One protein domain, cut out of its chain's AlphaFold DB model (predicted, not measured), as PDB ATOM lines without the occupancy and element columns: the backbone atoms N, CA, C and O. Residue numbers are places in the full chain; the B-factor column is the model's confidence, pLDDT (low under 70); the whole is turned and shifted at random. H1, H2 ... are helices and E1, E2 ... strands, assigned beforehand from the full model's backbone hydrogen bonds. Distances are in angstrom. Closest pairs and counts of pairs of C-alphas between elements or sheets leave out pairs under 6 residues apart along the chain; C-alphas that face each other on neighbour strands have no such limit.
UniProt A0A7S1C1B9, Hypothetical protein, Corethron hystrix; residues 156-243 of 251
ATOM      1  N   SER A 156      17.094  44.383   6.176       93.88
ATOM      2  CA  SER A 156      16.263  45.562   5.896       93.88
ATOM      3  C   SER A 156      14.855  45.459   6.494       93.88
ATOM      4  O   SER A 156      14.260  46.476   6.830       93.88
ATOM      5  N   LEU A 157      14.350  44.238   6.704       94.69
ATOM      6  CA  LEU A 157      13.049  43.995   7.334       94.69
ATOM      7  C   LEU A 157      13.069  44.202   8.852       94.69
ATOM      8  O   LEU A 157      12.009  44.277   9.469       94.69
ATOM      9  N   LEU A 158      14.257  44.242   9.460       95.44
ATOM     10  CA  LEU A 158      14.410  44.436  10.900       95.44
ATOM     11  C   LEU A 158      14.494  45.920  11.260       95.44
ATOM     12  O   LEU A 158      14.025  46.304  12.327       95.44
ATOM     13  N   VAL A 159      15.053  46.759  10.386       97.75
ATOM     14  CA  VAL A 159      15.228  48.196  10.645       97.75
ATOM     15  C   VAL A 159      13.875  48.871  10.890       97.75
ATOM     16  O   VAL A 159      12.929  48.707  10.124       97.75
ATOM     17  N   GLY A 160      13.785  49.642  11.973       97.19
ATOM     18  CA  GLY A 160      12.571  50.338  12.398       97.19
ATOM     19  C   GLY A 160      11.566  49.461  13.147       97.19
ATOM     20  O   GLY A 160      10.485  49.944  13.476       97.19
ATOM     21  N   THR A 161      11.893  48.194  13.423       98.00
ATOM     22  CA  THR A 161      11.045  47.321  14.244       98.00
ATOM     23  C   THR A 161      11.419  47.400  15.721       98.00
ATOM     24  O   THR A 161      12.598  47.503  16.072       98.00
ATOM     25  N   ASP A 162      10.397  47.312  16.573       98.06
ATOM     26  CA  ASP A 162      10.521  47.249  18.028       98.06
ATOM     27  C   ASP A 162      10.229  45.828  18.509       98.06
ATOM     28  O   ASP A 162       9.194  45.245  18.172       98.06
ATOM     29  N   TRP A 163      11.155  45.255  19.274       97.75
ATOM     30  CA  TRP A 163      11.051  43.896  19.799       97.75
ATOM     31  C   TRP A 163      11.069  43.935  21.321       97.75
ATOM     32  O   TRP A 163      12.018  44.442  21.917       97.75
ATOM     33  N   ALA A 164      10.039  43.371  21.945       97.38
ATOM     34  CA  ALA A 164      10.026  43.123  23.380       97.38
ATOM     35  C   ALA A 164      10.788  41.824  23.678       97.38
ATOM     36  O   ALA A 164      10.503  40.782  23.085       97.38
ATOM     37  N   ILE A 165      11.772  41.902  24.572       95.62
ATOM     38  CA  ILE A 165      12.571  40.769  25.031       95.62
ATOM     39  C   ILE A 165      12.219  40.503  26.489       95.62
ATOM     40  O   ILE A 165      12.547  41.302  27.365       95.62
ATOM     41  N   ASP A 166      11.589  39.356  26.731       94.06
ATOM     42  CA  ASP A 166      11.292  38.842  28.063       94.06
ATOM     43  C   ASP A 166      12.387  37.868  28.512       94.06
ATOM     44  O   ASP A 166      12.718  36.900  27.820       94.06
ATOM     45  N   LEU A 167      12.962  38.129  29.684       90.75
ATOM     46  CA  LEU A 167      13.982  37.293  30.304       90.75
ATOM     47  C   LEU A 167      13.375  36.487  31.447       90.75
ATOM     48  O   LEU A 167      12.734  37.038  32.340       90.75
ATOM     49  N   TYR A 168      13.655  35.187  31.465       88.50
ATOM     50  CA  TYR A 168      13.199  34.264  32.500       88.50
ATOM     51  C   TYR A 168      14.411  33.686  33.226       88.50
ATOM     52  O   TYR A 168      15.247  33.014  32.620       88.50
ATOM     53  N   LEU A 169      14.520  33.959  34.526       85.19
ATOM     54  CA  LEU A 169      15.554  33.388  35.378       85.19
ATOM     55  C   LEU A 169      15.022  32.106  36.023       85.19
ATOM     56  O   LEU A 169      14.131  32.155  36.864       85.19
ATOM     57  N   LEU A 170      15.599  30.965  35.650       80.44
ATOM     58  CA  LEU A 170      15.201  29.635  36.138       80.44
ATOM     59  C   LEU A 170      15.900  29.224  37.448       80.44
ATOM     60  O   LEU A 170      15.787  28.079  37.875       80.44
ATOM     61  N   GLY A 171      16.627  30.150  38.083       74.50
ATOM     62  CA  GLY A 171      17.464  29.876  39.252       74.50
ATOM     63  C   GLY A 171      18.786  29.179  38.910       74.50
ATOM     64  O   GLY A 171      19.153  29.026  37.744       74.50
ATOM     65  N   ILE A 172      19.526  28.793  39.953       71.56
ATOM     66  CA  ILE A 172      20.698  27.921  39.825       71.56
ATOM     67  C   ILE A 172      20.159  26.489  39.760       71.56
ATOM     68  O   ILE A 172      19.436  26.097  40.675       71.56
ATOM     69  N   PRO A 173      20.462  25.706  38.714       68.94
ATOM     70  CA  PRO A 173      20.039  24.313  38.680       68.94
ATOM     71  C   PRO A 173      20.657  23.546  39.861       68.94
ATOM     72  O   PRO A 173      21.851  23.684  40.124       68.94
ATOM     73  N   ASP A 174      19.864  22.707  40.538       68.25
ATOM     74  CA  ASP A 174      20.313  21.897  41.691       68.25
ATOM     75  C   ASP A 174      21.511  20.997  41.357       68.25
ATOM     76  O   ASP A 174      22.326  20.650  42.213       68.25
ATOM     77  N   ARG A 175      21.613  20.606  40.085       65.50
ATOM     78  CA  ARG A 175      22.730  19.852  39.536       65.50
ATOM     79  C   ARG A 175      23.472  20.741  38.557       65.50
ATOM     80  O   ARG A 175      22.886  21.198  37.581       65.50
ATOM     81  N   ASP A 176      24.763  20.940  38.802       65.06
ATOM     82  CA  ASP A 176      25.619  21.703  37.904       65.06
ATOM     83  C   ASP A 176      25.623  21.053  36.504       65.06
ATOM     84  O   ASP A 176      26.161  19.944  36.347       65.06
ATOM     85  N   PRO A 177      25.048  21.714  35.477       61.41
ATOM     86  CA  PRO A 177      25.014  21.183  34.121       61.41
ATOM     87  C   PRO A 177      26.425  21.056  33.544       61.41
ATOM     88  O   PRO A 177      26.633  20.279  32.611       61.41
ATOM     89  N   SER A 178      27.411  21.768  34.110       63.38
ATOM     90  CA  SER A 178      28.810  21.644  33.718       63.38
ATOM     91  C   SER A 178      29.350  20.231  33.976       63.38
ATOM     92  O   SER A 178      30.117  19.720  33.162       63.38
ATOM     93  N   SER A 179      28.880  19.544  35.026       60.66
ATOM     94  CA  SER A 179      29.343  18.191  35.370       60.66
ATOM     95  C   SER A 179      28.966  17.135  34.319       60.66
ATOM     96  O   SER A 179      29.775  16.254  34.030       60.66
ATOM     97  N   ASP A 180      27.805  17.273  33.668       55.62
ATOM     98  CA  ASP A 180      27.388  16.420  32.542       55.62
ATOM     99  C   ASP A 180      27.959  16.914  31.188       55.62
ATOM    100  O   ASP A 180      28.023  16.153  30.217       55.62
ATOM    101  N   LEU A 181      28.435  18.166  31.111       51.62
ATOM    102  CA  LEU A 181      29.064  18.769  29.922       51.62
ATOM    103  C   LEU A 181      30.530  18.356  29.711       51.62
ATOM    104  O   LEU A 181      31.039  18.514  28.598       51.62
ATOM    105  N   TYR A 182      31.206  17.806  30.727       48.25
ATOM    106  CA  TYR A 182      32.561  17.248  30.582       48.25
ATOM    107  C   TYR A 182      32.581  15.785  30.082       48.25
ATOM    108  O   TYR A 182      33.656  15.229  29.850       48.25
ATOM    109  N   GLY A 183      31.413  15.178  29.832       56.66
ATOM    110  CA  GLY A 183      31.263  13.969  29.012       56.66
ATOM    111  C   GLY A 183      31.180  14.288  27.509       56.66
ATOM    112  O   GLY A 183      31.013  15.438  27.115       56.66
ATOM    113  N   ALA A 184      31.307  13.278  26.638       48.06
ATOM    114  CA  ALA A 184      31.359  13.431  25.178       48.06
ATOM    115  C   ALA A 184      30.212  14.291  24.592       48.06
ATOM    116  O   ALA A 184      29.160  13.777  24.234       48.06
ATOM    117  N   LYS A 185      30.447  15.603  24.444       50.66
ATOM    118  CA  LYS A 185      29.671  16.576  23.652       50.66
ATOM    119  C   LYS A 185      28.149  16.367  23.714       50.66
ATOM    120  O   LYS A 185      27.501  16.145  22.687       50.66
ATOM    121  N   VAL A 186      27.575  16.454  24.909       48.69
ATOM    122  CA  VAL A 186      26.117  16.413  25.075       48.69
ATOM    123  C   VAL A 186      25.537  17.733  24.568       48.69
ATOM    124  O   VAL A 186      25.904  18.816  25.014       48.69
ATOM    125  N   ASN A 187      24.689  17.648  23.546       53.09
ATOM    126  CA  ASN A 187      24.012  18.795  22.957       53.09
ATOM    127  C   ASN A 187      22.687  18.972  23.700       53.09
ATOM    128  O   ASN A 187      21.791  18.158  23.485       53.09
ATOM    129  N   ILE A 188      22.573  19.988  24.558       54.19
ATOM    130  CA  ILE A 188      21.322  20.275  25.268       54.19
ATOM    131  C   ILE A 188      20.309  20.744  24.227       54.19
ATOM    132  O   ILE A 188      20.425  21.827  23.649       54.19
ATOM    133  N   SER A 189      19.346  19.883  23.933       57.75
ATOM    134  CA  SER A 189      18.268  20.175  23.000       57.75
ATOM    135  C   SER A 189      16.963  20.360  23.763       57.75
ATOM    136  O   SER A 189      16.820  19.919  24.896       57.75
ATOM    137  N   THR A 190      15.946  20.927  23.119       53.59
ATOM    138  CA  THR A 190      14.583  21.026  23.677       53.59
ATOM    139  C   THR A 190      13.941  19.673  24.021       53.59
ATOM    140  O   THR A 190      12.843  19.643  24.577       53.59
ATOM    141  N   ARG A 191      14.592  18.547  23.686       53.81
ATOM    142  CA  ARG A 191      14.196  17.199  24.119       53.81
ATOM    143  C   ARG A 191      14.663  16.873  25.534       53.81
ATOM    144  O   ARG A 191      14.025  16.052  26.184       53.81
ATOM    145  N   ASP A 192      15.685  17.559  26.032       57.16
ATOM    146  CA  ASP A 192      16.234  17.376  27.374       57.16
ATOM    147  C   ASP A 192      15.501  18.276  28.378       57.16
ATOM    148  O   ASP A 192      16.105  18.996  29.168       57.16
ATOM    149  N   LYS A 193      14.160  18.246  28.344       53.91
ATOM    150  CA  LYS A 193      13.299  19.044  29.237       53.91
ATOM    151  C   LYS A 193      13.540  18.759  30.722       53.91
ATOM    152  O   LYS A 193      13.156  19.564  31.551       53.91
ATOM    153  N   ALA A 194      14.168  17.629  31.045       56.62
ATOM    154  CA  ALA A 194      14.523  17.258  32.409       56.62
ATOM    155  C   ALA A 194      15.758  18.004  32.953       56.62
ATOM    156  O   ALA A 194      16.028  17.913  34.144       56.62
ATOM    157  N   LEU A 195      16.518  18.708  32.103       55.09
ATOM    158  CA  LEU A 195      17.716  19.460  32.507       55.09
ATOM    159  C   LEU A 195      17.435  20.948  32.780       55.09
ATOM    160  O   LEU A 195      18.345  21.667  33.183       55.09
ATOM    161  N   GLY A 196      16.201  21.419  32.565       58.06
ATOM    162  CA  GLY A 196      15.783  22.793  32.854       58.06
ATOM    163  C   GLY A 196      14.709  22.831  33.938       58.06
ATOM    164  O   GLY A 196      13.826  21.977  33.951       58.06
ATOM    165  N   GLY A 197      14.785  23.811  34.841       67.81
ATOM    166  CA  GLY A 197      13.712  24.087  35.800       67.81
ATOM    167  C   GLY A 197      12.410  24.497  35.105       67.81
ATOM    168  O   GLY A 197      12.410  24.859  33.924       67.81
ATOM    169  N   GLU A 198      11.294  24.441  35.836       76.88
ATOM    170  CA  GLU A 198      10.019  24.971  35.348       76.88
ATOM    171  C   GLU A 198      10.168  26.465  35.033       76.88
ATOM    172  O   GLU A 198      10.680  27.235  35.846       76.88
ATOM    173  N   VAL A 199       9.765  26.861  33.820       80.44
ATOM    174  CA  VAL A 199       9.784  28.266  33.404       80.44
ATOM    175  C   VAL A 199       8.690  29.004  34.173       80.44
ATOM    176  O   VAL A 199       7.538  28.589  34.055       80.44
ATOM    177  N   PRO A 200       9.011  30.058  34.949       86.00
ATOM    178  CA  PRO A 200       8.007  30.851  35.643       86.00
ATOM    179  C   PRO A 200       6.981  31.437  34.671       86.00
ATOM    180  O   PRO A 200       7.329  31.779  33.540       86.00
ATOM    181  N   ASP A 201       5.742  31.605  35.137       89.19
ATOM    182  CA  ASP A 201       4.677  32.228  34.342       89.19
ATOM    183  C   ASP A 201       5.009  33.693  34.003       89.19
ATOM    184  O   ASP A 201       4.758  34.152  32.887       89.19
ATOM    185  N   ASP A 202       5.646  34.401  34.940       92.56
ATOM    186  CA  ASP A 202       6.025  35.805  34.793       92.56
ATOM    187  C   ASP A 202       7.498  35.968  34.391       92.56
ATOM    188  O   ASP A 202       8.397  35.293  34.912       92.56
ATOM    189  N   SER A 203       7.769  36.918  33.490       92.12
ATOM    190  CA  SER A 203       9.142  37.275  33.140       92.12
ATOM    191  C   SER A 203       9.848  37.922  34.335       92.12
ATOM    192  O   SER A 203       9.274  38.671  35.124       92.12
ATOM    193  N   THR A 204      11.127  37.596  34.511       91.25
ATOM    194  CA  THR A 204      11.948  38.165  35.592       91.25
ATOM    195  C   THR A 204      12.367  39.598  35.274       91.25
ATOM    196  O   THR A 204      12.618  40.382  36.181       91.25
ATOM    197  N   GLY A 205      12.436  39.935  33.990       91.00
ATOM    198  CA  GLY A 205      12.616  41.292  33.509       91.00
ATOM    199  C   GLY A 205      12.291  41.361  32.026       91.00
ATOM    200  O   GLY A 205      12.345  40.349  31.324       91.00
ATOM    201  N   SER A 206      11.967  42.556  31.551       94.81
ATOM    202  CA  SER A 206      11.699  42.802  30.141       94.81
ATOM    203  C   SER A 206      12.297  44.128  29.695       94.81
ATOM    204  O   SER A 206      12.510  45.047  30.491       94.81
ATOM    205  N   PHE A 207      12.634  44.212  28.414       96.62
ATOM    206  CA  PHE A 207      13.091  45.448  27.787       96.62
ATOM    207  C   PHE A 207      12.787  45.427  26.290       96.62
ATOM    208  O   PHE A 207      12.543  44.376  25.697       96.62
ATOM    209  N   VAL A 208      12.792  46.604  25.674       98.12
ATOM    210  CA  VAL A 208      12.520  46.792  24.251       98.12
ATOM    211  C   VAL A 208      13.818  47.089  23.509       98.12
ATOM    212  O   VAL A 208      14.647  47.882  23.964       98.12
ATOM    213  N   VAL A 209      13.977  46.469  22.344       98.25
ATOM    214  CA  VAL A 209      15.060  46.738  21.397       98.25
ATOM    215  C   VAL A 209      14.460  47.292  20.112       98.25
ATOM    216  O   VAL A 209      13.679  46.611  19.451       98.25
ATOM    217  N   THR A 210      14.843  48.514  19.751       98.44
ATOM    218  CA  THR A 210      14.550  49.107  18.441       98.44
ATOM    219  C   THR A 210      15.751  48.891  17.526       98.44
ATOM    220  O   THR A 210      16.847  49.384  17.814       98.44
ATOM    221  N   PHE A 211      15.568  48.201  16.405       98.06
ATOM    222  CA  PHE A 211      16.636  48.025  15.418       98.06
ATOM    223  C   PHE A 211      16.763  49.270  14.538       98.06
ATOM    224  O   PHE A 211      15.795  49.703  13.917       98.06
ATOM    225  N   LEU A 212      17.959  49.850  14.480       97.88
ATOM    226  CA  LEU A 212      18.280  51.010  13.650       97.88
ATOM    227  C   LEU A 212      19.158  50.589  12.465       97.88
ATOM    228  O   LEU A 212      19.550  49.425  12.334       97.88
ATOM    229  N   GLU A 213      19.455  51.547  11.591       97.38
ATOM    230  CA  GLU A 213      20.384  51.371  10.474       97.38
ATOM    231  C   GLU A 213      21.819  51.067  10.962       97.38
ATOM    232  O   GLU A 213      22.134  51.148  12.152       97.38
ATOM    233  N   ASP A 214      22.684  50.646  10.035       96.62
ATOM    234  CA  ASP A 214      24.116  50.387  10.264       96.62
ATOM    235  C   ASP A 214      24.459  49.325  11.326       96.62
ATOM    236  O   ASP A 214      25.586  49.252  11.817       96.62
ATOM    237  N   GLY A 215      23.505  48.455  11.671       96.50
ATOM    238  CA  GLY A 215      23.721  47.419  12.684       96.50
ATOM    239  C   GLY A 215      23.758  47.970  14.111       96.50
ATOM    240  O   GLY A 215      24.323  47.333  15.000       96.50
ATOM    241  N   VAL A 216      23.163  49.140  14.348       97.88
ATOM    242  CA  VAL A 216      22.983  49.718  15.687       97.88
ATOM    243  C   VAL A 216      21.568  49.431  16.177       97.88
ATOM    244  O   VAL A 216      20.618  49.433  15.396       97.88
ATOM    245  N   CYS A 217      21.390  49.159  17.467       98.19
ATOM    246  CA  CYS A 217      20.060  49.061  18.069       98.19
ATOM    247  C   CYS A 217      19.956  49.958  19.297       98.19
ATOM    248  O   CYS A 217      20.882  50.039  20.103       98.19
ATOM    249  N   ARG A 218      18.809  50.612  19.463       98.50
ATOM    250  CA  ARG A 218      18.490  51.362  20.676       98.50
ATOM    251  C   ARG A 218      17.830  50.420  21.669       98.50
ATOM    252  O   ARG A 218      16.887  49.714  21.315       98.50
ATOM    253  N   VAL A 219      18.308  50.432  22.901       98.12
ATOM    254  CA  VAL A 219      17.818  49.560  23.968       98.12
ATOM    255  C   VAL A 219      17.114  50.428  25.000       98.12
ATOM    256  O   VAL A 219      17.652  51.447  25.423       98.12
ATOM    257  N   SER A 220      15.892  50.067  25.391       97.75
ATOM    258  CA  SER A 220      15.203  50.779  26.470       97.75
ATOM    259  C   SER A 220      15.928  50.552  27.795       97.75
ATOM    260  O   SER A 220      16.320  49.420  28.078       97.75
ATOM    261  N   THR A 221      16.042  51.585  28.627       96.69
ATOM    262  CA  THR A 221      16.522  51.446  30.007       96.69
ATOM    263  C   THR A 221      15.569  50.563  30.812       96.69
ATOM    264  O   THR A 221      14.355  50.775  30.792       96.69
ATOM    265  N   SER A 222      16.118  49.582  31.518       93.94
ATOM    266  CA  SER A 222      15.396  48.724  32.459       93.94
ATOM    267  C   SER A 222      16.312  48.360  33.624       93.94
ATOM    268  O   SER A 222      17.480  48.744  33.649       93.94
ATOM    269  N   ASP A 223      15.822  47.564  34.568       90.88
ATOM    270  CA  ASP A 223      16.665  47.036  35.646       90.88
ATOM    271  C   ASP A 223      17.823  46.163  35.110       90.88
ATOM    272  O   ASP A 223      18.842  45.995  35.777       90.88
ATOM    273  N   TYR A 224      17.701  45.630  33.884       90.06
ATOM    274  CA  TYR A 224      18.697  44.749  33.264       90.06
ATOM    275  C   TYR A 224      19.681  45.482  32.346       90.06
ATOM    276  O   TYR A 224      20.802  45.010  32.141       90.06
ATOM    277  N   THR A 225      19.272  46.606  31.762       94.75
ATOM    278  CA  THR A 225      19.994  47.288  30.681       94.75
ATOM    279  C   THR A 225      20.376  48.708  31.084       94.75
ATOM    280  O   THR A 225      19.614  49.415  31.741       94.75
ATOM    281  N   THR A 226      21.548  49.174  30.650       95.56
ATOM    282  CA  THR A 226      21.997  50.558  30.904       95.56
ATOM    283  C   THR A 226      21.180  51.591  30.120       95.56
ATOM    284  O   THR A 226      21.108  52.759  30.494       95.56
ATOM    285  N   GLY A 227      20.525  51.156  29.039       95.56
ATOM    286  CA  GLY A 227      19.895  52.030  28.047       95.56
ATOM    287  C   GLY A 227      20.877  52.571  27.008       95.56
ATOM    288  O   GLY A 227      20.475  53.334  26.129       95.56
ATOM    289  N   GLU A 228      22.153  52.180  27.083       97.62
ATOM    290  CA  GLU A 228      23.116  52.466  26.027       97.62
ATOM    291  C   GLU A 228      22.745  51.728  24.735       97.62
ATOM    292  O   GLU A 228      22.092  50.679  24.730       97.62
ATOM    293  N   ASN A 229      23.159  52.298  23.603       98.00
ATOM    294  CA  ASN A 229      22.918  51.671  22.312       98.00
ATOM    295  C   ASN A 229      23.722  50.372  22.195       98.00
ATOM    296  O   ASN A 229      24.915  50.321  22.487       98.00
ATOM    297  N   GLY A 230      23.057  49.334  21.703       97.62
ATOM    298  CA  GLY A 230      23.664  48.058  21.371       97.62
ATOM    299  C   GLY A 230      24.062  47.959  19.901       97.62
ATOM    300  O   GLY A 230      23.821  48.852  19.083       97.62
ATOM    301  N   LEU A 231      24.632  46.810  19.557       98.31
ATOM    302  CA  LEU A 231      24.949  46.429  18.185       98.31
ATOM    303  C   LEU A 231      24.165  45.181  17.806       98.31
ATOM    304  O   LEU A 231      23.980  44.275  18.618       98.31
ATOM    305  N   TRP A 232      23.767  45.078  16.549       97.81
ATOM    306  CA  TRP A 232      23.142  43.882  16.016       97.81
ATOM    307  C   TRP A 232      23.697  43.525  14.643       97.81
ATOM    308  O   TRP A 232      24.201  44.360  13.895       97.81
ATOM    309  N   LYS A 233      23.620  42.238  14.311       96.88
ATOM    310  CA  LYS A 233      23.931  41.745  12.969       96.88
ATOM    311  C   LYS A 233      23.170  40.469  12.666       96.88
ATOM    312  O   LYS A 233      22.954  39.637  13.550       96.88
ATOM    313  N   VAL A 234      22.849  40.277  11.394       94.12
ATOM    314  CA  VAL A 234      22.353  39.001  10.878       94.12
ATOM    315  C   VAL A 234      23.532  38.232  10.290       94.12
ATOM    316  O   VAL A 234      24.197  38.692   9.367       94.12
ATOM    317  N   ASP A 235      23.815  37.056  10.847       89.19
ATOM    318  CA  ASP A 235      24.834  36.130  10.346       89.19
ATOM    319  C   ASP A 235      24.149  34.850   9.861       89.19
ATOM    320  O   ASP A 235      23.754  33.985  10.653       89.19
ATOM    321  N   LYS A 236      23.996  34.744   8.536       84.88
ATOM    322  CA  LYS A 236      23.256  33.685   7.833       84.88
ATOM    323  C   LYS A 236      21.772  33.664   8.211       84.88
ATOM    324  O   LYS A 236      20.952  34.262   7.533       84.88
ATOM    325  N   GLN A 237      21.450  32.954   9.284       83.00
ATOM    326  CA  GLN A 237      20.093  32.721   9.784       83.00
ATOM    327  C   GLN A 237      19.928  33.178  11.237       83.00
ATOM    328  O   GLN A 237      18.863  33.005  11.819       83.00
ATOM    329  N   TYR A 238      20.994  33.701  11.843       87.31
ATOM    330  CA  TYR A 238      21.007  34.077  13.246       87.31
ATOM    331  C   TYR A 238      21.024  35.589  13.370       87.31
ATOM    332  O   TYR A 238      21.944  36.244  12.878       87.31
ATOM    333  N   LEU A 239      20.036  36.121  14.082       93.06
ATOM    334  CA  LEU A 239      20.095  37.466  14.624       93.06
ATOM    335  C   LEU A 239      20.973  37.432  15.876       93.06
ATOM    336  O   LEU A 239      20.725  36.656  16.799       93.06
ATOM    337  N   ARG A 240      22.028  38.242  15.886       94.88
ATOM    338  CA  ARG A 240      22.888  38.436  17.053       94.88
ATOM    339  C   ARG A 240      22.711  39.861  17.538       94.88
ATOM    340  O   ARG A 240      22.841  40.779  16.733       94.88
ATOM    341  N   ILE A 241      22.466  40.017  18.831       96.25
ATOM    342  CA  ILE A 241      22.316  41.311  19.493       96.25
ATOM    343  C   ILE A 241      23.353  41.365  20.616       96.25
ATOM    344  O   ILE A 241      23.505  40.400  21.365       96.25
ATOM    345  N   ALA A 242      24.104  42.456  20.681       96.81
ATOM    346  CA  ALA A 242      25.070  42.761  21.721       96.81
ATOM    347  C   ALA A 242      24.566  43.994  22.469       96.81
ATOM    348  O   ALA A 242      24.381  45.052  21.870       96.81
ATOM    349  N   ILE A 243      24.307  43.824  23.760       96.69
ATOM    350  CA  ILE A 243      23.673  44.818  24.621       96.69
ATOM    351  C   ILE A 243      24.505  44.920  25.888       96.69
ATOM    352  O   ILE A 243      24.972  43.900  26.401       96.69
TER     353      ILE A 243
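AT A GLANCE: This is residues 156 to 243 of the 251 residues of the protein "Hypothetical protein" of Corethron hystrix (UniProt A0A7S1C1B9). With little regular structure, this is a five-stranded sheet curled like part of a barrel, and a loose loop between E1 and E2, holding small H1, whose residues 178 to 187 and 189 to 194 stick out. The 88 printed residues, 33 in named elements, mostly strand, run E1, H1, E2, E3, E4, E5; the antiparallel sheet has order E1 E2 E3 E4 E5. The whole is loose, radius of gyration of the C-alphas 16.6 A, spanning 43 by 31 by 20 A.

IN THESE COORDINATES: E1, residues 162 to 167, 16.2 A, begins at C-alpha 162 (10.521, 47.249, 18.028). H1 is residues 177 to 181, 6.3 A; E2 205 to 211, 19.7 A; E3 216 to 219, 9.8 A; E4 230 to 235, 16.3 A. E5, 238 to 242, 12.8 A, ends at C-alpha 242 (25.070, 42.761, 21.721).

HOW THE PARTS SIT: E1 and E2 are antiparallel at 153 degrees, N 165 to O 207 2.8 A. E2 to E5 form a meander, each strand antiparallel to the one before: N 210 to O 218 2.8 A, N 217 to O 230 2.9 A, N 233 to O 240 2.9 A. H1, its O i to N i+4 pair within hydrogen-bond range, is not on the sheet.

THE WHOLE: The printed part has no cut. The H1 to E2 link is long, 23 residues. Residues 173 to 197 have pLDDT under 70.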